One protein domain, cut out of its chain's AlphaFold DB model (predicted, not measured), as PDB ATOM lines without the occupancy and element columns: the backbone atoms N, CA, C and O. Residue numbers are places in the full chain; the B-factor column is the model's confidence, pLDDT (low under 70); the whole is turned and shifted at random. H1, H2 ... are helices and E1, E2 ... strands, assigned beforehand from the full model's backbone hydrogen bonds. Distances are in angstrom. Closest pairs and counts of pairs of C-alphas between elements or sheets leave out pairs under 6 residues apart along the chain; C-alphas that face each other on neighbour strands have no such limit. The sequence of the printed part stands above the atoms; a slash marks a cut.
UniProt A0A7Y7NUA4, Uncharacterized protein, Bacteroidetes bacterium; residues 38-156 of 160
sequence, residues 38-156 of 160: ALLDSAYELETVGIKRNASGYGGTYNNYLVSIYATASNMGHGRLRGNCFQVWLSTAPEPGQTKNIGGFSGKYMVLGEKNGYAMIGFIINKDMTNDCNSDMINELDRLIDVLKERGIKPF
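Overview. This is residues 38 to 156 of the 160 residues of an uncharacterized protein of Bacteroidetes bacterium (UniProt A0A7Y7NUA4). One strongly twisted sheet of six strands makes a wall, with the long helix H2 over one of its faces, two layers in all; the short helix H1 sits by the E1 end of the sheet. The printed part has 119 residues, with H1, E1 to E6 and H2 in that order along the chain, of mixed class. The sheet runs E1 E2 E3 E4 E6 E5, all antiparallel. The whole is compact, with a radius of gyration of the C-alphas of 13.9 A and spans of 39 by 32 by 23 A.

Arrangement. Look first at H1, residues 46 to 49, which only grazes the sheet. Next come E1, residues 51 to 54, E2, 57 to 62, E3, 65 to 74, and E4, 83 to 93: a meander, each strand the antiparallel neighbour of the one before, in three hairpins. Find N 52 and O 59 2.9 A apart, N 60 and O 67 3.1 A, and N 87 and O 70 2.9 A. E5, residues 110 to 115, forms a hairpin with E6, residues 118 to 126, at 162 degrees between directions; N 112 and O 120 are 2.8 A apart. E6 is also antiparallel to E4, with N 90 and O 121 2.8 A apart. H2, residues 133 to 150, is on the sheet; its closest C-alphas to E6 are those of Met 137 and Ile 125, 6.8 A. In H2 every O i to N i+4 pair is within hydrogen-bond range; H1 is too short for one.

Along the chain. Find C-alpha 46 at (0.613, 7.545, 14.400), where H1 begins. E3 spans 26.7 A, E4 31.2 A and E6 26.4 A. H2 runs 25.6 A to C-alpha 150 at (17.584, 21.834, 2.520).

Size, cuts and confidence. The two C-alphas farthest apart, Ala 38 and Pro 96, are 39.3 A apart. The printed part has no cut; the link E4 to E5 is long, 16 residues. Residues 38, 43 to 44, 74 to 80 and 103 to 107 have pLDDT under 70.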
ATOM      1  N   ALA A  38      -5.884  11.667  28.548       68.25
ATOM      2  CA  ALA A  38      -6.960  11.726  27.559       68.25
ATOM      3  C   ALA A  38      -6.606  12.519  26.283       68.25
ATOM      4  O   ALA A  38      -7.227  12.323  25.241       68.25
ATOM      5  N   LEU A  39      -5.624  13.430  26.338       74.75
ATOM      6  CA  LEU A  39      -5.130  14.101  25.135       74.75
ATOM      7  C   LEU A  39      -4.288  13.145  24.290       74.75
ATOM      8  O   LEU A  39      -4.414  13.157  23.069       74.75
ATOM      9  N   LEU A  40      -3.482  12.288  24.919       74.31
ATOM     10  CA  LEU A  40      -2.700  11.289  24.195       74.31
ATOM     11  C   LEU A  40      -3.631  10.350  23.432       74.31
ATOM     12  O   LEU A  40      -3.454  10.213  22.234       74.31
ATOM     13  N   ASP A  41      -4.706   9.862  24.052       74.56
ATOM     14  CA  ASP A  41      -5.669   8.944  23.411       74.56
ATOM     15  C   ASP A  41      -6.332   9.493  22.134       74.56
ATOM     16  O   ASP A  41      -6.943   8.747  21.374       74.56
ATOM     17  N   SER A  42      -6.222  10.798  21.882       70.56
ATOM     18  CA  SER A  42      -6.794  11.431  20.699       70.56
ATOM     19  C   SER A  42      -5.868  11.550  19.492       70.56
ATOM     20  O   SER A  42      -6.348  11.900  18.416       70.56
ATOM     21  N   ALA A  43      -4.579  11.254  19.652       64.38
ATOM     22  CA  ALA A  43      -3.671  11.048  18.532       64.38
ATOM     23  C   ALA A  43      -3.728   9.564  18.131       64.38
ATOM     24  O   ALA A  43      -2.995   8.724  18.663       64.38
ATOM     25  N   TYR A  44      -4.669   9.231  17.248       65.00
ATOM     26  CA  TYR A  44      -4.826   7.882  16.694       65.00
ATOM     27  C   TYR A  44      -3.908   7.678  15.469       65.00
ATOM     28  O   TYR A  44      -3.376   8.637  14.930       65.00
ATOM     29  N   GLU A  45      -3.644   6.441  15.049       71.44
ATOM     30  CA  GLU A  45      -2.958   6.108  13.774       71.44
ATOM     31  C   GLU A  45      -1.484   6.524  13.568       71.44
ATOM     32  O   GLU A  45      -0.876   6.067  12.600       71.44
ATOM     33  N   LEU A  46      -0.837   7.258  14.483       80.94
ATOM     34  CA  LEU A  46       0.613   7.545  14.400       80.94
ATOM     35  C   LEU A  46       1.483   6.269  14.352       80.94
ATOM     36  O   LEU A  46       2.592   6.268  13.814       80.94
ATOM     37  N   GLU A  47       0.960   5.152  14.857       80.62
ATOM     38  CA  GLU A  47       1.640   3.856  14.821       80.62
ATOM     39  C   GLU A  47       1.868   3.345  13.396       80.62
ATOM     40  O   GLU A  47       2.868   2.669  13.144       80.62
ATOM     41  N   THR A  48       0.990   3.707  12.454       82.25
ATOM     42  CA  THR A  48       1.097   3.304  11.042       82.25
ATOM     43  C   THR A  48       2.329   3.891  10.353       82.25
ATOM     44  O   THR A  48       2.847   3.293   9.413       82.25
ATOM     45  N   VAL A  49       2.852   5.007  10.869       83.75
ATOM     46  CA  VAL A  49       4.080   5.659  10.389       83.75
ATOM     47  C   VAL A  49       5.292   5.384  11.289       83.75
ATOM     48  O   VAL A  49       6.308   6.070  11.202       83.75
ATOM     49  N   GLY A  50       5.203   4.383  12.173       83.31
ATOM     50  CA  GLY A  50       6.307   3.965  13.040       83.31
ATOM     51  C   GLY A  50       6.479   4.788  14.322       83.31
ATOM     52  O   GLY A  50       7.461   4.588  15.041       83.31
ATOM     53  N   ILE A  51       5.532   5.674  14.645       88.75
ATOM     54  CA  ILE A  51       5.532   6.483  15.869       88.75
ATOM     55  C   ILE A  51       4.602   5.831  16.897       88.75
ATOM     56  O   ILE A  51       3.384   5.831  16.747       88.75
ATOM     57  N   LYS A  52       5.168   5.264  17.963       89.25
ATOM     58  CA  LYS A  52       4.429   4.444  18.934       89.25
ATOM     59  C   LYS A  52       4.225   5.169  20.253       89.25
ATOM     60  O   LYS A  52       5.053   5.987  20.656       89.25
ATOM     61  N   ARG A  53       3.145   4.839  20.963       85.06
ATOM     62  CA  ARG A  53       2.919   5.345  22.321       85.06
ATOM     63  C   ARG A  53       3.996   4.820  23.277       85.06
ATOM     64  O   ARG A  53       4.382   3.654  23.219       85.06
ATOM     65  N   ASN A  54       4.477   5.678  24.169       79.88
ATOM     66  CA  ASN A  54       5.416   5.341  25.237       79.88
ATOM     67  C   ASN A  54       5.001   6.015  26.558       79.88
ATOM     68  O   ASN A  54       3.997   6.724  26.618       79.88
ATOM     69  N   ALA A  55       5.777   5.807  27.626       72.38
ATOM     70  CA  ALA A  55       5.471   6.333  28.961       72.38
ATOM     71  C   ALA A  55       5.374   7.874  29.037       72.38
ATOM     72  O   ALA A  55       4.767   8.407  29.962       72.38
ATOM     73  N   SER A  56       5.966   8.594  28.082       70.44
ATOM     74  CA  SER A  56       6.042  10.059  28.073       70.44
ATOM     75  C   SER A  56       5.133  10.720  27.032       70.44
ATOM     76  O   SER A  56       4.973  11.941  27.066       70.44
ATOM     77  N   GLY A  57       4.545   9.948  26.116       85.19
ATOM     78  CA  GLY A  57       3.756  10.444  24.991       85.19
ATOM     79  C   GLY A  57       3.828   9.486  23.806       85.19
ATOM     80  O   GLY A  57       3.473   8.317  23.940       85.19
ATOM     81  N   TYR A  58       4.316   9.965  22.663       88.88
ATOM     82  CA  TYR A  58       4.630   9.131  21.503       88.88
ATOM     83  C   TYR A  58       6.086   9.312  21.087       88.88
ATOM     84  O   TYR A  58       6.679  10.372  21.289       88.88
ATOM     85  N   GLY A  59       6.673   8.286  20.485       90.31
ATOM     86  CA  GLY A  59       8.004   8.380  19.914       90.31
ATOM     87  C   GLY A  59       8.314   7.246  18.954       90.31
ATOM     88  O   GLY A  59       7.715   6.173  19.004       90.31
ATOM     89  N   GLY A  60       9.253   7.499  18.058       90.88
ATOM     90  CA  GLY A  60       9.666   6.546  17.040       90.88
ATOM     91  C   GLY A  60      10.579   7.200  16.021       90.88
ATOM     92  O   GLY A  60      11.005   8.341  16.197       90.88
ATOM     93  N   THR A  61      10.869   6.478  14.947       91.81
ATOM     94  CA  THR A  61      11.684   6.996  13.849       91.81
ATOM     95  C   THR A  61      10.782   7.299  12.663       91.81
ATOM     96  O   THR A  61      10.069   6.415  12.200       91.81
ATOM     97  N   TYR A  62      10.850   8.525  12.148       92.31
ATOM     98  CA  TYR A  62      10.125   8.965  10.956       92.31
ATOM     99  C   TYR A  62      11.110   9.593   9.969       92.31
ATOM    100  O   TYR A  62      11.836  10.523  10.324       92.31
ATOM    101  N   ASN A  63      11.188   9.067   8.740       91.19
ATOM    102  CA  ASN A  63      12.121   9.542   7.703       91.19
ATOM    103  C   ASN A  63      13.586   9.677   8.189       91.19
ATOM    104  O   ASN A  63      14.288  10.625   7.840       91.19
ATOM    105  N   ASN A  64      14.050   8.704   8.982       91.06
ATOM    106  CA  ASN A  64      15.366   8.642   9.642       91.06
ATOM    107  C   ASN A  64      15.593   9.622  10.804       91.06
ATOM    108  O   ASN A  64      16.662   9.587  11.404       91.06
ATOM    109  N   TYR A  65      14.617  10.455  11.167       93.12
ATOM    110  CA  TYR A  65      14.694  11.313  12.347       93.12
ATOM    111  C   TYR A  65      14.017  10.644  13.537       93.12
ATOM    112  O   TYR A  65      12.922  10.094  13.416       93.12
ATOM    113  N   LEU A  66      14.654  10.722  14.704       93.12
ATOM    114  CA  LEU A  66      14.008  10.349  15.954       93.12
ATOM    115  C   LEU A  66      12.989  11.428  16.323       93.12
ATOM    116  O   LEU A  66      13.360  12.578  16.559       93.12
ATOM    117  N   VAL A  67      11.720  11.041  16.379       93.75
ATOM    118  CA  VAL A  67      10.591  11.907  16.708       93.75
ATOM    119  C   VAL A  67      10.116  11.613  18.125       93.75
ATOM    120  O   VAL A  67       9.959  10.457  18.518       93.75
ATOM    121  N   SER A  68       9.858  12.669  18.890       92.62
ATOM    122  CA  SER A  68       9.204  12.622  20.198       92.62
ATOM    123  C   SER A  68       8.023  13.584  20.217       92.62
ATOM    124  O   SER A  68       8.176  14.760  19.886       92.62
ATOM    125  N   ILE A  69       6.851  13.105  20.626       91.38
ATOM    126  CA  ILE A  69       5.623  13.897  20.695       91.38
ATOM    127  C   ILE A  69       5.100  13.872  22.122       91.38
ATOM    128  O   ILE A  69       4.876  12.811  22.706       91.38
ATOM    129  N   TYR A  70       4.853  15.058  22.662       88.12
ATOM    130  CA  TYR A  70       4.342  15.240  24.010       88.12
ATOM    131  C   TYR A  70       2.993  15.944  23.963       88.12
ATOM    132  O   TYR A  70       2.865  17.027  23.389       88.12
ATOM    133  N   ALA A  71       2.000  15.357  24.625       85.50
ATOM    134  CA  ALA A  71       0.778  16.068  24.958       85.50
ATOM    135  C   ALA A  71       1.099  17.154  25.990       85.50
ATOM    136  O   ALA A  71       1.649  16.888  27.064       85.50
ATOM    137  N   THR A  72       0.733  18.381  25.662       78.88
ATOM    138  CA  THR A  72       0.756  19.513  26.573       78.88
ATOM    139  C   THR A  72      -0.606  20.186  26.536       78.88
ATOM    140  O   THR A  72      -1.328  20.121  25.548       78.88
ATOM    141  N   ALA A  73      -0.978  20.852  27.610       74.00
ATOM    142  CA  ALA A  73      -2.038  21.842  27.541       74.00
ATOM    143  C   ALA A  73      -1.404  23.180  27.901       74.00
ATOM    144  O   ALA A  73      -0.358  23.205  28.541       74.00
ATOM    145  N   SER A  74      -1.990  24.293  27.486       66.12
ATOM    146  CA  SER A  74      -1.593  25.600  27.999       66.12
ATOM    147  C   SER A  74      -2.801  26.487  28.201       66.12
ATOM    148  O   SER A  74      -3.559  26.767  27.274       66.12
ATOM    149  N   ASN A  75      -2.944  26.982  29.426       62.59
ATOM    150  CA  ASN A  75      -3.905  28.031  29.747       62.59
ATOM    151  C   ASN A  75      -3.306  29.434  29.563       62.59
ATOM    152  O   ASN A  75      -4.015  30.425  29.725       62.59
ATOM    153  N   MET A  76      -2.008  29.529  29.245       54.75
ATOM    154  CA  MET A  76      -1.299  30.785  29.004       54.75
ATOM    155  C   MET A  76      -0.994  30.947  27.506       54.75
ATOM    156  O   MET A  76      -0.458  30.040  26.874       54.75
ATOM    157  N   GLY A  77      -1.335  32.108  26.939       59.50
ATOM    158  CA  GLY A  77      -1.115  32.441  25.524       59.50
ATOM    159  C   GLY A  77      -2.401  32.758  24.749       59.50
ATOM    160  O   GLY A  77      -3.510  32.676  25.277       59.50
ATOM    161  N   HIS A  78      -2.242  33.122  23.475       60.81
ATOM    162  CA  HIS A  78      -3.330  33.369  22.521       60.81
ATOM    163  C   HIS A  78      -3.105  32.545  21.240       60.81
ATOM    164  O   HIS A  78      -1.967  32.237  20.887       60.81
ATOM    165  N   GLY A  79      -4.182  32.176  20.541       69.88
ATOM    166  CA  GLY A  79      -4.106  31.431  19.276       69.88
ATOM    167  C   GLY A  79      -3.541  30.012  19.424       69.88
ATOM    168  O   GLY A  79      -3.938  29.273  20.321       69.88
ATOM    169  N   ARG A  80      -2.588  29.637  18.553       68.69
ATOM    170  CA  ARG A  80      -2.048  28.263  18.399       68.69
ATOM    171  C   ARG A  80      -1.328  27.704  19.632       68.69
ATOM    172  O   ARG A  80      -1.001  26.527  19.652       68.69
ATOM    173  N   LEU A  81      -1.074  28.526  20.646       72.00
ATOM    174  CA  LEU A  81      -0.387  28.115  21.871       72.00
ATOM    175  C   LEU A  81      -1.333  27.886  23.055       72.00
ATOM    176  O   LEU A  81      -0.855  27.479  24.106       72.00
ATOM    177  N   ARG A  82      -2.640  28.156  22.923       78.12
ATOM    178  CA  ARG A  82      -3.625  28.021  24.010       78.12
ATOM    179  C   ARG A  82      -4.533  26.813  23.789       78.12
ATOM    180  O   ARG A  82      -5.129  26.706  22.728       78.12
ATOM    181  N   GLY A  83      -4.743  26.001  24.820       77.88
ATOM    182  CA  GLY A  83      -5.603  24.816  24.769       77.88
ATOM    183  C   GLY A  83      -4.800  23.520  24.742       77.88
ATOM    184  O   GLY A  83      -3.680  23.478  25.257       77.88
ATOM    185  N   ASN A  84      -5.398  22.468  24.189       84.75
ATOM    186  CA  ASN A  84      -4.781  21.153  24.057       84.75
ATOM    187  C   ASN A  84      -3.813  21.130  22.876       84.75
ATOM    188  O   ASN A  84      -4.211  21.303  21.724       84.75
ATOM    189  N   CYS A  85      -2.543  20.861  23.143       86.00
ATOM    190  CA  CYS A  85      -1.491  20.934  22.145       86.00
ATOM    191  C   CYS A  85      -0.628  19.670  22.130       86.00
ATOM    192  O   CYS A  85      -0.370  19.042  23.155       86.00
ATOM    193  N   PHE A  86      -0.089  19.349  20.964       88.25
ATOM    194  CA  PHE A  86       0.998  18.395  20.815       88.25
ATOM    195  C   PHE A  86       2.275  19.153  20.493       88.25
ATOM    196  O   PHE A  86       2.329  19.913  19.527       88.25
ATOM    197  N   GLN A  87       3.301  18.961  21.318       89.62
ATOM    198  CA  GLN A  87       4.655  19.406  21.018       89.62
ATOM    199  C   GLN A  87       5.388  18.271  20.323       89.62
ATOM    200  O   GLN A  87       5.561  17.206  20.910       89.62
ATOM    201  N   VAL A  88       5.816  18.512  19.092       91.69
ATOM    202  CA  VAL A  88       6.497  17.533  18.244       91.69
ATOM    203  C   VAL A  88       7.949  17.951  18.112       91.69
ATOM    204  O   VAL A  88       8.216  19.101  17.778       91.69
ATOM    205  N   TRP A  89       8.880  17.034  18.363       94.38
ATOM    206  CA  TRP A  89      10.318  17.297  18.357       94.38
ATOM    207  C   TRP A  89      11.069  16.248  17.547       94.38
ATOM    208  O   TRP A  89      10.847  15.055  17.734       94.38
ATOM    209  N   LEU A  90      11.997  16.698  16.704       95.19
ATOM    210  CA  LEU A  90      12.973  15.867  16.009       95.19
ATOM    211  C   LEU A  90      14.338  16.042  16.668       95.19
ATOM    212  O   LEU A  90      14.803  17.172  16.833       95.19
ATOM    213  N   SER A  91      15.008  14.939  16.992       94.75
ATOM    214  CA  SER A  91      16.418  14.968  17.385       94.75
ATOM    215  C   SER A  91      17.305  15.079  16.146       94.75
ATOM    216  O   SER A  91      17.264  14.245  15.239       94.75
ATOM    217  N   THR A  92      18.134  16.117  16.119       94.88
ATOM    218  CA  THR A  92      18.978  16.485  14.976       94.88
ATOM    219  C   THR A  92      20.430  16.676  15.396       94.88
ATOM    220  O   THR A  92      20.707  16.942  16.565       94.88
ATOM    221  N   ALA A  93      21.350  16.556  14.442       93.94
ATOM    222  CA  ALA A  93      22.782  16.778  14.616       93.94
ATOM    223  C   ALA A  93      23.256  17.967  13.756       93.94
ATOM    224  O   ALA A  93      23.879  17.754  12.713       93.94
ATOM    225  N   PRO A  94      22.920  19.215  14.135       91.75
ATOM    226  CA  PRO A  94      23.325  20.388  13.375       91.75
ATOM    227  C   PRO A  94      24.801  20.737  13.603       91.75
ATOM    228  O   PRO A  94      25.341  20.607  14.707       91.75
ATOM    229  N   GLU A  95      25.430  21.253  12.558       90.75
ATOM    230  CA  GLU A  95      26.686  21.990  12.620       90.75
ATOM    231  C   GLU A  95      26.450  23.422  13.142       90.75
ATOM    232  O   GLU A  95      25.336  23.958  13.025       90.75
ATOM    233  N   PRO A  96      27.484  24.078  13.708       87.06
ATOM    234  CA  PRO A  96      27.364  25.440  14.216       87.06
ATOM    235  C   PRO A  96      26.765  26.404  13.182       87.06
ATOM    236  O   PRO A  96      27.301  26.595  12.095       87.06
ATOM    237  N   GLY A  97      25.644  27.037  13.539       84.75
ATOM    238  CA  GLY A  97      24.971  28.035  12.706       84.75
ATOM    239  C   GLY A  97      23.887  27.503  11.760       84.75
ATOM    240  O   GLY A  97      23.142  28.322  11.223       84.75
ATOM    241  N   GLN A  98      23.711  26.185  11.592       88.25
ATOM    242  CA  GLN A  98      22.648  25.641  10.723       88.25
ATOM    243  C   GLN A  98      21.230  25.877  11.281       88.25
ATOM    244  O   GLN A  98      20.274  26.092  10.531       88.25
ATOM    245  N   THR A  99      21.103  25.893  12.608       86.69
ATOM    246  CA  THR A  99      19.876  26.185  13.377       86.69
ATOM    247  C   THR A  99      19.456  27.655  13.305       86.69
ATOM    248  O   THR A  99      18.306  27.996  13.613       86.69
ATOM    249  N   LYS A 100      20.361  28.547  12.877       82.69
ATOM    250  CA  LYS A 100      20.126  29.990  12.811       82.69
ATOM    251  C   LYS A 100      18.969  30.280  11.856       82.69
ATOM    252  O   LYS A 100      18.978  29.863  10.700       82.69
ATOM    253  N   ASN A 101      17.962  31.013  12.327       77.62
ATOM    254  CA  ASN A 101      16.725  31.316  11.593       77.62
ATOM    255  C   ASN A 101      15.796  30.110  11.339       77.62
ATOM    256  O   ASN A 101      14.866  30.241  10.548       77.62
ATOM    257  N   ILE A 102      16.031  28.948  11.964       80.12
ATOM    258  CA  ILE A 102      15.010  27.889  12.074       80.12
ATOM    259  C   ILE A 102      14.123  28.181  13.284       80.12
ATOM    260  O   ILE A 102      12.902  28.236  13.154       80.12
ATOM    261  N   GLY A 103      14.762  28.415  14.435       65.06
ATOM    262  CA  GLY A 103      14.134  28.845  15.682       65.06
ATOM    263  C   GLY A 103      14.346  30.332  15.942       65.06
ATOM    264  O   GLY A 103      15.439  30.858  15.733       65.06
ATOM    265  N   GLY A 104      13.297  31.023  16.387       57.09
ATOM    266  CA  GLY A 104      13.347  32.440  16.746       57.09
ATOM    267  C   GLY A 104      11.959  33.070  16.841       57.09
ATOM    268  O   GLY A 104      10.961  32.417  16.554       57.09
ATOM    269  N   PHE A 105      11.901  34.355  17.203       46.31
ATOM    270  CA  PHE A 105      10.656  35.119  17.415       46.31
ATOM    271  C   PHE A 105       9.710  35.142  16.192       46.31
ATOM    272  O   PHE A 105       8.519  35.392  16.342       46.31
ATOM    273  N   SER A 106      10.238  34.835  14.999       47.53
ATOM    274  CA  SER A 106       9.506  34.761  13.724       47.53
ATOM    275  C   SER A 106       9.602  33.389  13.038       47.53
ATOM    276  O   SER A 106       9.136  33.233  11.911       47.53
ATOM    277  N   GLY A 107      10.253  32.405  13.668       59.12
ATOM    278  CA  GLY A 107      10.412  31.062  13.112       59.12
ATOM    279  C   GLY A 107       9.137  30.241  13.287       59.12
ATOM    280  O   GLY A 107       8.542  30.234  14.361       59.12
ATOM    281  N   LYS A 108       8.721  29.524  12.236       75.00
ATOM    282  CA  LYS A 108       7.611  28.554  12.310       75.00
ATOM    283  C   LYS A 108       7.934  27.393  13.263       75.00
ATOM    284  O   LYS A 108       7.027  26.805  13.847       75.00
ATOM    285  N   TYR A 109       9.224  27.094  13.416       89.19
ATOM    286  CA  TYR A 109       9.751  26.001  14.220       89.19
ATOM    287  C   TYR A 109      10.452  26.525  15.473       89.19
ATOM    288  O   TYR A 109      10.929  27.657  15.537       89.19
ATOM    289  N   MET A 110      10.520  25.673  16.482       90.12
ATOM    290  CA  MET A 110      11.221  25.913  17.733       90.12
ATOM    291  C   MET A 110      12.515  25.112  17.737       90.12
ATOM    292  O   MET A 110      12.547  23.986  17.245       90.12
ATOM    293  N   VAL A 111      13.563  25.672  18.334       90.12
ATOM    294  CA  VAL A 111      14.844  24.990  18.551       90.12
ATOM    295  C   VAL A 111      15.100  24.945  20.053       90.12
ATOM    296  O   VAL A 111      14.963  25.962  20.733       90.12
ATOM    297  N   LEU A 112      15.440  23.769  20.578       87.50
ATOM    298  CA  LEU A 112      15.682  23.544  21.999       87.50
ATOM    299  C   LEU A 112      16.906  22.652  22.221       87.50
ATOM    300  O   LEU A 112      17.177  21.730  21.453       87.50
ATOM    301  N   GLY A 113      17.630  22.910  23.314       83.56
ATOM    302  CA  GLY A 113      18.742  22.062  23.749       83.56
ATOM    303  C   GLY A 113      19.944  22.070  22.803       83.56
ATOM    304  O   GLY A 113      20.650  21.069  22.745       83.56
ATOM    305  N   GLU A 114      20.157  23.166  22.071       84.62
ATOM    306  CA  GLU A 114      21.266  23.317  21.130       84.62
ATOM    307  C   GLU A 114      22.624  23.156  21.829       84.62
ATOM    308  O   GLU A 114      22.956  23.864  22.782       84.62
ATOM    309  N   LYS A 115      23.395  22.181  21.350       84.69
ATOM    310  CA  LYS A 115      24.766  21.857  21.742       84.69
ATOM    311  C   LYS A 115      25.526  21.417  20.489       84.69
ATOM    312  O   LYS A 115      24.921  21.097  19.469       84.69
ATOM    313  N   ASN A 116      26.853  21.357  20.559       80.06
ATOM    314  CA  ASN A 116      27.660  20.878  19.433       80.06
ATOM    315  C   ASN A 116      27.209  19.473  19.002       80.06
ATOM    316  O   ASN A 116      27.297  18.530  19.787       80.06
ATOM    317  N   GLY A 117      26.716  19.352  17.766       86.81
ATOM    318  CA  GLY A 117      26.240  18.090  17.201       86.81
ATOM    319  C   GLY A 117      24.883  17.608  17.726       86.81
ATOM    320  O   GLY A 117      24.535  16.458  17.476       86.81
ATOM    321  N   TYR A 118      24.117  18.443  18.440       92.12
ATOM    322  CA  TYR A 118      22.779  18.085  18.913       92.12
ATOM    323  C   TYR A 118      21.839  19.289  19.020       92.12
ATOM    324  O   TYR A 118      22.153  20.283  19.669       92.12
ATOM    325  N   ALA A 119      20.634  19.167  18.470       92.81
ATOM    326  CA  ALA A 119      19.517  20.050  18.789       92.81
ATOM    327  C   ALA A 119      18.186  19.317  18.621       92.81
ATOM    328  O   ALA A 119      18.052  18.434  17.772       92.81
ATOM    329  N   MET A 120      17.180  19.722  19.393       93.56
ATOM    330  CA  MET A 120      15.795  19.349  19.131       93.56
ATOM    331  C   MET A 120      15.117  20.461  18.349       93.56
ATOM    332  O   MET A 120      15.110  21.611  18.788       93.56
ATOM    333  N   ILE A 121      14.543  20.120  17.200       94.19
ATOM    334  CA  ILE A 121      13.825  21.068  16.346       94.19
ATOM    335  C   ILE A 121      12.396  20.574  16.204       94.19
ATOM    336  O   ILE A 121      12.170  19.397  15.938       94.19
ATOM    337  N   GLY A 122      11.429  21.450  16.438       94.00
ATOM    338  CA  GLY A 122      10.052  21.024  16.613       94.00
ATOM    339  C   GLY A 122       9.013  22.085  16.315       94.00
ATOM    340  O   GLY A 122       9.325  23.218  15.959       94.00
ATOM    341  N   PHE A 123       7.752  21.712  16.482       91.56
ATOM    342  CA  PHE A 123       6.594  22.585  16.308       91.56
ATOM    343  C   PHE A 123       5.486  22.215  17.292       91.56
ATOM    344  O   PHE A 123       5.571  21.228  18.027       91.56
ATOM    345  N   ILE A 124       4.443  23.044  17.321       88.75
ATOM    346  CA  ILE A 124       3.254  22.827  18.140       88.75
ATOM    347  C   ILE A 124       2.038  22.727  17.229       88.75
ATOM    348  O   ILE A 124       1.798  23.617  16.411       88.75
ATOM    349  N   ILE A 125       1.251  21.672  17.414       87.88
ATOM    350  CA  ILE A 125      -0.091  21.547  16.847       87.88
ATOM    351  C   ILE A 125      -1.092  21.763  17.966       87.88
ATOM    352  O   ILE A 125      -1.010  21.116  19.006       87.88
ATOM    353  N   ASN A 126      -2.036  22.674  17.754       87.00
ATOM    354  CA  ASN A 126      -3.163  22.857  18.654       87.00
ATOM    355  C   ASN A 126      -4.318  21.998  18.159       87.00
ATOM    356  O   ASN A 126      -4.858  22.270  17.086       87.00
ATOM    357  N   LYS A 127      -4.686  20.989  18.947       84.06
ATOM    358  CA  LYS A 127      -5.771  20.063  18.630       84.06
ATOM    359  C   LYS A 127      -7.101  20.797  18.471       84.06
ATOM    360  O   LYS A 127      -7.882  20.461  17.593       84.06
ATOM    361  N   ASP A 128      -7.340  21.817  19.288       81.88
ATOM    362  CA  ASP A 128      -8.608  22.547  19.300       81.88
ATOM    363  C   ASP A 128      -8.743  23.503  18.090       81.88
ATOM    364  O   ASP A 128      -9.786  24.124  17.902       81.88
ATOM    365  N   MET A 129      -7.693  23.641  17.268       80.94
ATOM    366  CA  MET A 129      -7.656  24.498  16.073       80.94
ATOM    367  C   MET A 129      -7.479  23.725  14.757       80.94
ATOM    368  O   MET A 129      -7.291  24.348  13.712       80.94
ATOM    369  N   THR A 130      -7.499  22.394  14.798       77.38
ATOM    370  CA  THR A 130      -7.370  21.529  13.619       77.38
ATOM    371  C   THR A 130      -8.568  20.592  13.514       77.38
ATOM    372  O   THR A 130      -9.129  20.169  14.522       77.38
ATOM    373  N   ASN A 131      -8.959  20.277  12.279       79.06
ATOM    374  CA  ASN A 131     -10.004  19.293  11.998       79.06
ATOM    375  C   ASN A 131      -9.457  17.856  12.036       79.06
ATOM    376  O   ASN A 131     -10.196  16.934  12.371       79.06
ATOM    377  N   ASP A 132      -8.173  17.675  11.709       86.56
ATOM    378  CA  ASP A 132      -7.478  16.390  11.732       86.56
ATOM    379  C   ASP A 132      -6.043  16.591  12.227       86.56
ATOM    380  O   ASP A 132      -5.117  16.930  11.485       86.56
ATOM    381  N   CYS A 133      -5.874  16.370  13.529       85.62
ATOM    382  CA  CYS A 133      -4.608  16.584  14.206       85.62
ATOM    383  C   CYS A 133      -3.500  15.646  13.716       85.62
ATOM    384  O   CYS A 133      -2.332  16.029  13.772       85.62
ATOM    385  N   ASN A 134      -3.837  14.438  13.258       87.00
ATOM    386  CA  ASN A 134      -2.841  13.463  12.830       87.00
ATOM    387  C   ASN A 134      -2.296  13.847  11.460       87.00
ATOM    388  O   ASN A 134      -1.086  14.002  11.308       87.00
ATOM    389  N   SER A 135      -3.188  14.083  10.494       88.19
ATOM    390  CA  SER A 135      -2.795  14.509   9.149       88.19
ATOM    391  C   SER A 135      -2.003  15.815   9.186       88.19
ATOM    392  O   SER A 135      -0.955  15.920   8.550       88.19
ATOM    393  N   ASP A 136      -2.433  16.795   9.985       89.06
ATOM    394  CA  ASP A 136      -1.692  18.049  10.151       89.06
ATOM    395  C   ASP A 136      -0.309  17.835  10.770       89.06
ATOM    396  O   ASP A 136       0.651  18.501  10.380       89.06
ATOM    397  N   MET A 137      -0.186  16.901  11.713       90.25
ATOM    398  CA  MET A 137       1.091  16.565  12.332       90.25
ATOM    399  C   MET A 137       2.051  15.907  11.341       90.25
ATOM    400  O   MET A 137       3.211  16.307  11.292       90.25
ATOM    401  N   ILE A 138       1.580  14.949  10.537       91.44
ATOM    402  CA  ILE A 138       2.390  14.301   9.494       91.44
ATOM    403  C   ILE A 138       2.810  15.312   8.424       91.44
ATOM    404  O   ILE A 138       3.995  15.439   8.130       91.44
ATOM    405  N   ASN A 139       1.871  16.119   7.923       92.50
ATOM    406  CA  ASN A 139       2.160  17.160   6.934       92.50
ATOM    407  C   ASN A 139       3.206  18.164   7.438       92.50
ATOM    408  O   ASN A 139       4.048  18.650   6.681       92.50
ATOM    409  N   GLU A 140       3.142  18.524   8.719       92.50
ATOM    410  CA  GLU A 140       4.082  19.463   9.317       92.50
ATOM    411  C   GLU A 140       5.435  18.808   9.651       92.50
ATOM    412  O   GLU A 140       6.467  19.468   9.514       92.50
ATOM    413  N   LEU A 141       5.458  17.512   9.991       93.81
ATOM    414  CA  LEU A 141       6.685  16.710  10.076       93.81
ATOM    415  C   LEU A 141       7.415  16.669   8.731       93.81
ATOM    416  O   LEU A 141       8.616  16.940   8.699       93.81
ATOM    417  N   ASP A 142       6.708  16.383   7.636       94.62
ATOM    418  CA  ASP A 142       7.291  16.336   6.291       94.62
ATOM    419  C   ASP A 142       7.907  17.684   5.907       94.62
ATOM    420  O   ASP A 142       9.087  17.755   5.563       94.62
ATOM    421  N   ARG A 143       7.161  18.781   6.096       94.12
ATOM    422  CA  ARG A 143       7.668  20.141   5.845       94.12
ATOM    423  C   ARG A 143       8.885  20.489   6.689       94.12
ATOM    424  O   ARG A 143       9.786  21.174   6.207       94.12
ATOM    425  N   LEU A 144       8.902  20.095   7.962       94.19
ATOM    426  CA  LEU A 144      10.057  20.332   8.817       94.19
ATOM    427  C   LEU A 144      11.262  19.548   8.297       94.19
ATOM    428  O   LEU A 144      12.334  20.122   8.147       94.19
ATOM    429  N   ILE A 145      11.091  18.266   7.977       94.38
ATOM    430  CA  ILE A 145      12.164  17.419   7.447       94.38
ATOM    431  C   ILE A 145      12.725  17.978   6.141       94.38
ATOM    432  O   ILE A 145      13.943  17.983   5.973       94.38
ATOM    433  N   ASP A 146      11.881  18.485   5.247       94.25
ATOM    434  CA  ASP A 146      12.337  19.118   4.010       94.25
ATOM    435  C   ASP A 146      13.207  20.346   4.302       94.25
ATOM    436  O   ASP A 146      14.326  20.438   3.800       94.25
ATOM    437  N   VAL A 147      12.786  21.213   5.230       92.56
ATOM    438  CA  VAL A 147      13.598  22.358   5.682       92.56
ATOM    439  C   VAL A 147      14.923  21.911   6.312       92.56
ATOM    440  O   VAL A 147      15.958  22.549   6.102       92.56
ATOM    441  N   LEU A 148      14.925  20.823   7.088       92.88
ATOM    442  CA  LEU A 148      16.152  20.274   7.674       92.88
ATOM    443  C   LEU A 148      17.099  19.754   6.587       92.88
ATOM    444  O   LEU A 148      18.293  20.053   6.632       92.88
ATOM    445  N   LYS A 149      16.574  19.032   5.592       92.88
ATOM    446  CA  LYS A 149      17.341  18.508   4.455       92.88
ATOM    447  C   LYS A 149      17.923  19.627   3.597       92.88
ATOM    448  O   LYS A 149      19.112  19.581   3.294       92.88
ATOM    449  N   GLU A 150      17.134  20.649   3.268       92.38
ATOM    450  CA  GLU A 150      17.584  21.834   2.520       92.38
ATOM    451  C   GLU A 150      18.753  22.542   3.213       92.38
ATOM    452  O   GLU A 150      19.664  23.051   2.562       92.38
ATOM    453  N   ARG A 151      18.752  22.544   4.548       89.56
ATOM    454  CA  ARG A 151      19.811  23.145   5.368       89.56
ATOM    455  C   ARG A 151      20.975  22.206   5.672       89.56
ATOM    456  O   ARG A 151      21.914  22.618   6.351       89.56
ATOM    457  N   GLY A 152      20.925  20.961   5.200       91.50
ATOM    458  CA  GLY A 152      21.944  19.948   5.467       91.50
ATOM    459  C   GLY A 152      21.994  19.481   6.926       91.50
ATOM    460  O   GLY A 152      23.035  18.998   7.370       91.50
ATOM    461  N   ILE A 153      20.903  19.634   7.684       92.62
ATOM    462  CA  ILE A 153      20.813  19.192   9.080       92.62
ATOM    463  C   ILE A 153      20.467  17.707   9.120       92.62
ATOM    464  O   ILE A 153      19.390  17.273   8.703       92.62
ATOM    465  N   LYS A 154      21.387  16.921   9.673       93.81
ATOM    466  CA  LYS A 154      21.281  15.462   9.732       93.81
ATOM    467  C   LYS A 154      20.443  15.006  10.934       93.81
ATOM    468  O   LYS A 154      20.359  15.729  11.932       93.81
ATOM    469  N   PRO A 155      19.833  13.812  10.873       93.69
ATOM    470  CA  PRO A 155      19.243  13.196  12.054       93.69
ATOM    471  C   PRO A 155      20.313  12.919  13.112       93.69
ATOM    472  O   PRO A 155      21.467  12.626  12.788       93.69
ATOM    473  N   PHE A 156      19.933  13.013  14.385       91.56
ATOM    474  CA  PHE A 156      20.812  12.592  15.469       91.56
ATOM    475  C   PHE A 156      20.842  11.064  15.553       91.56
ATOM    476  O   PHE A 156      19.798  10.426  15.691       91.56
TER     477      PHE A 156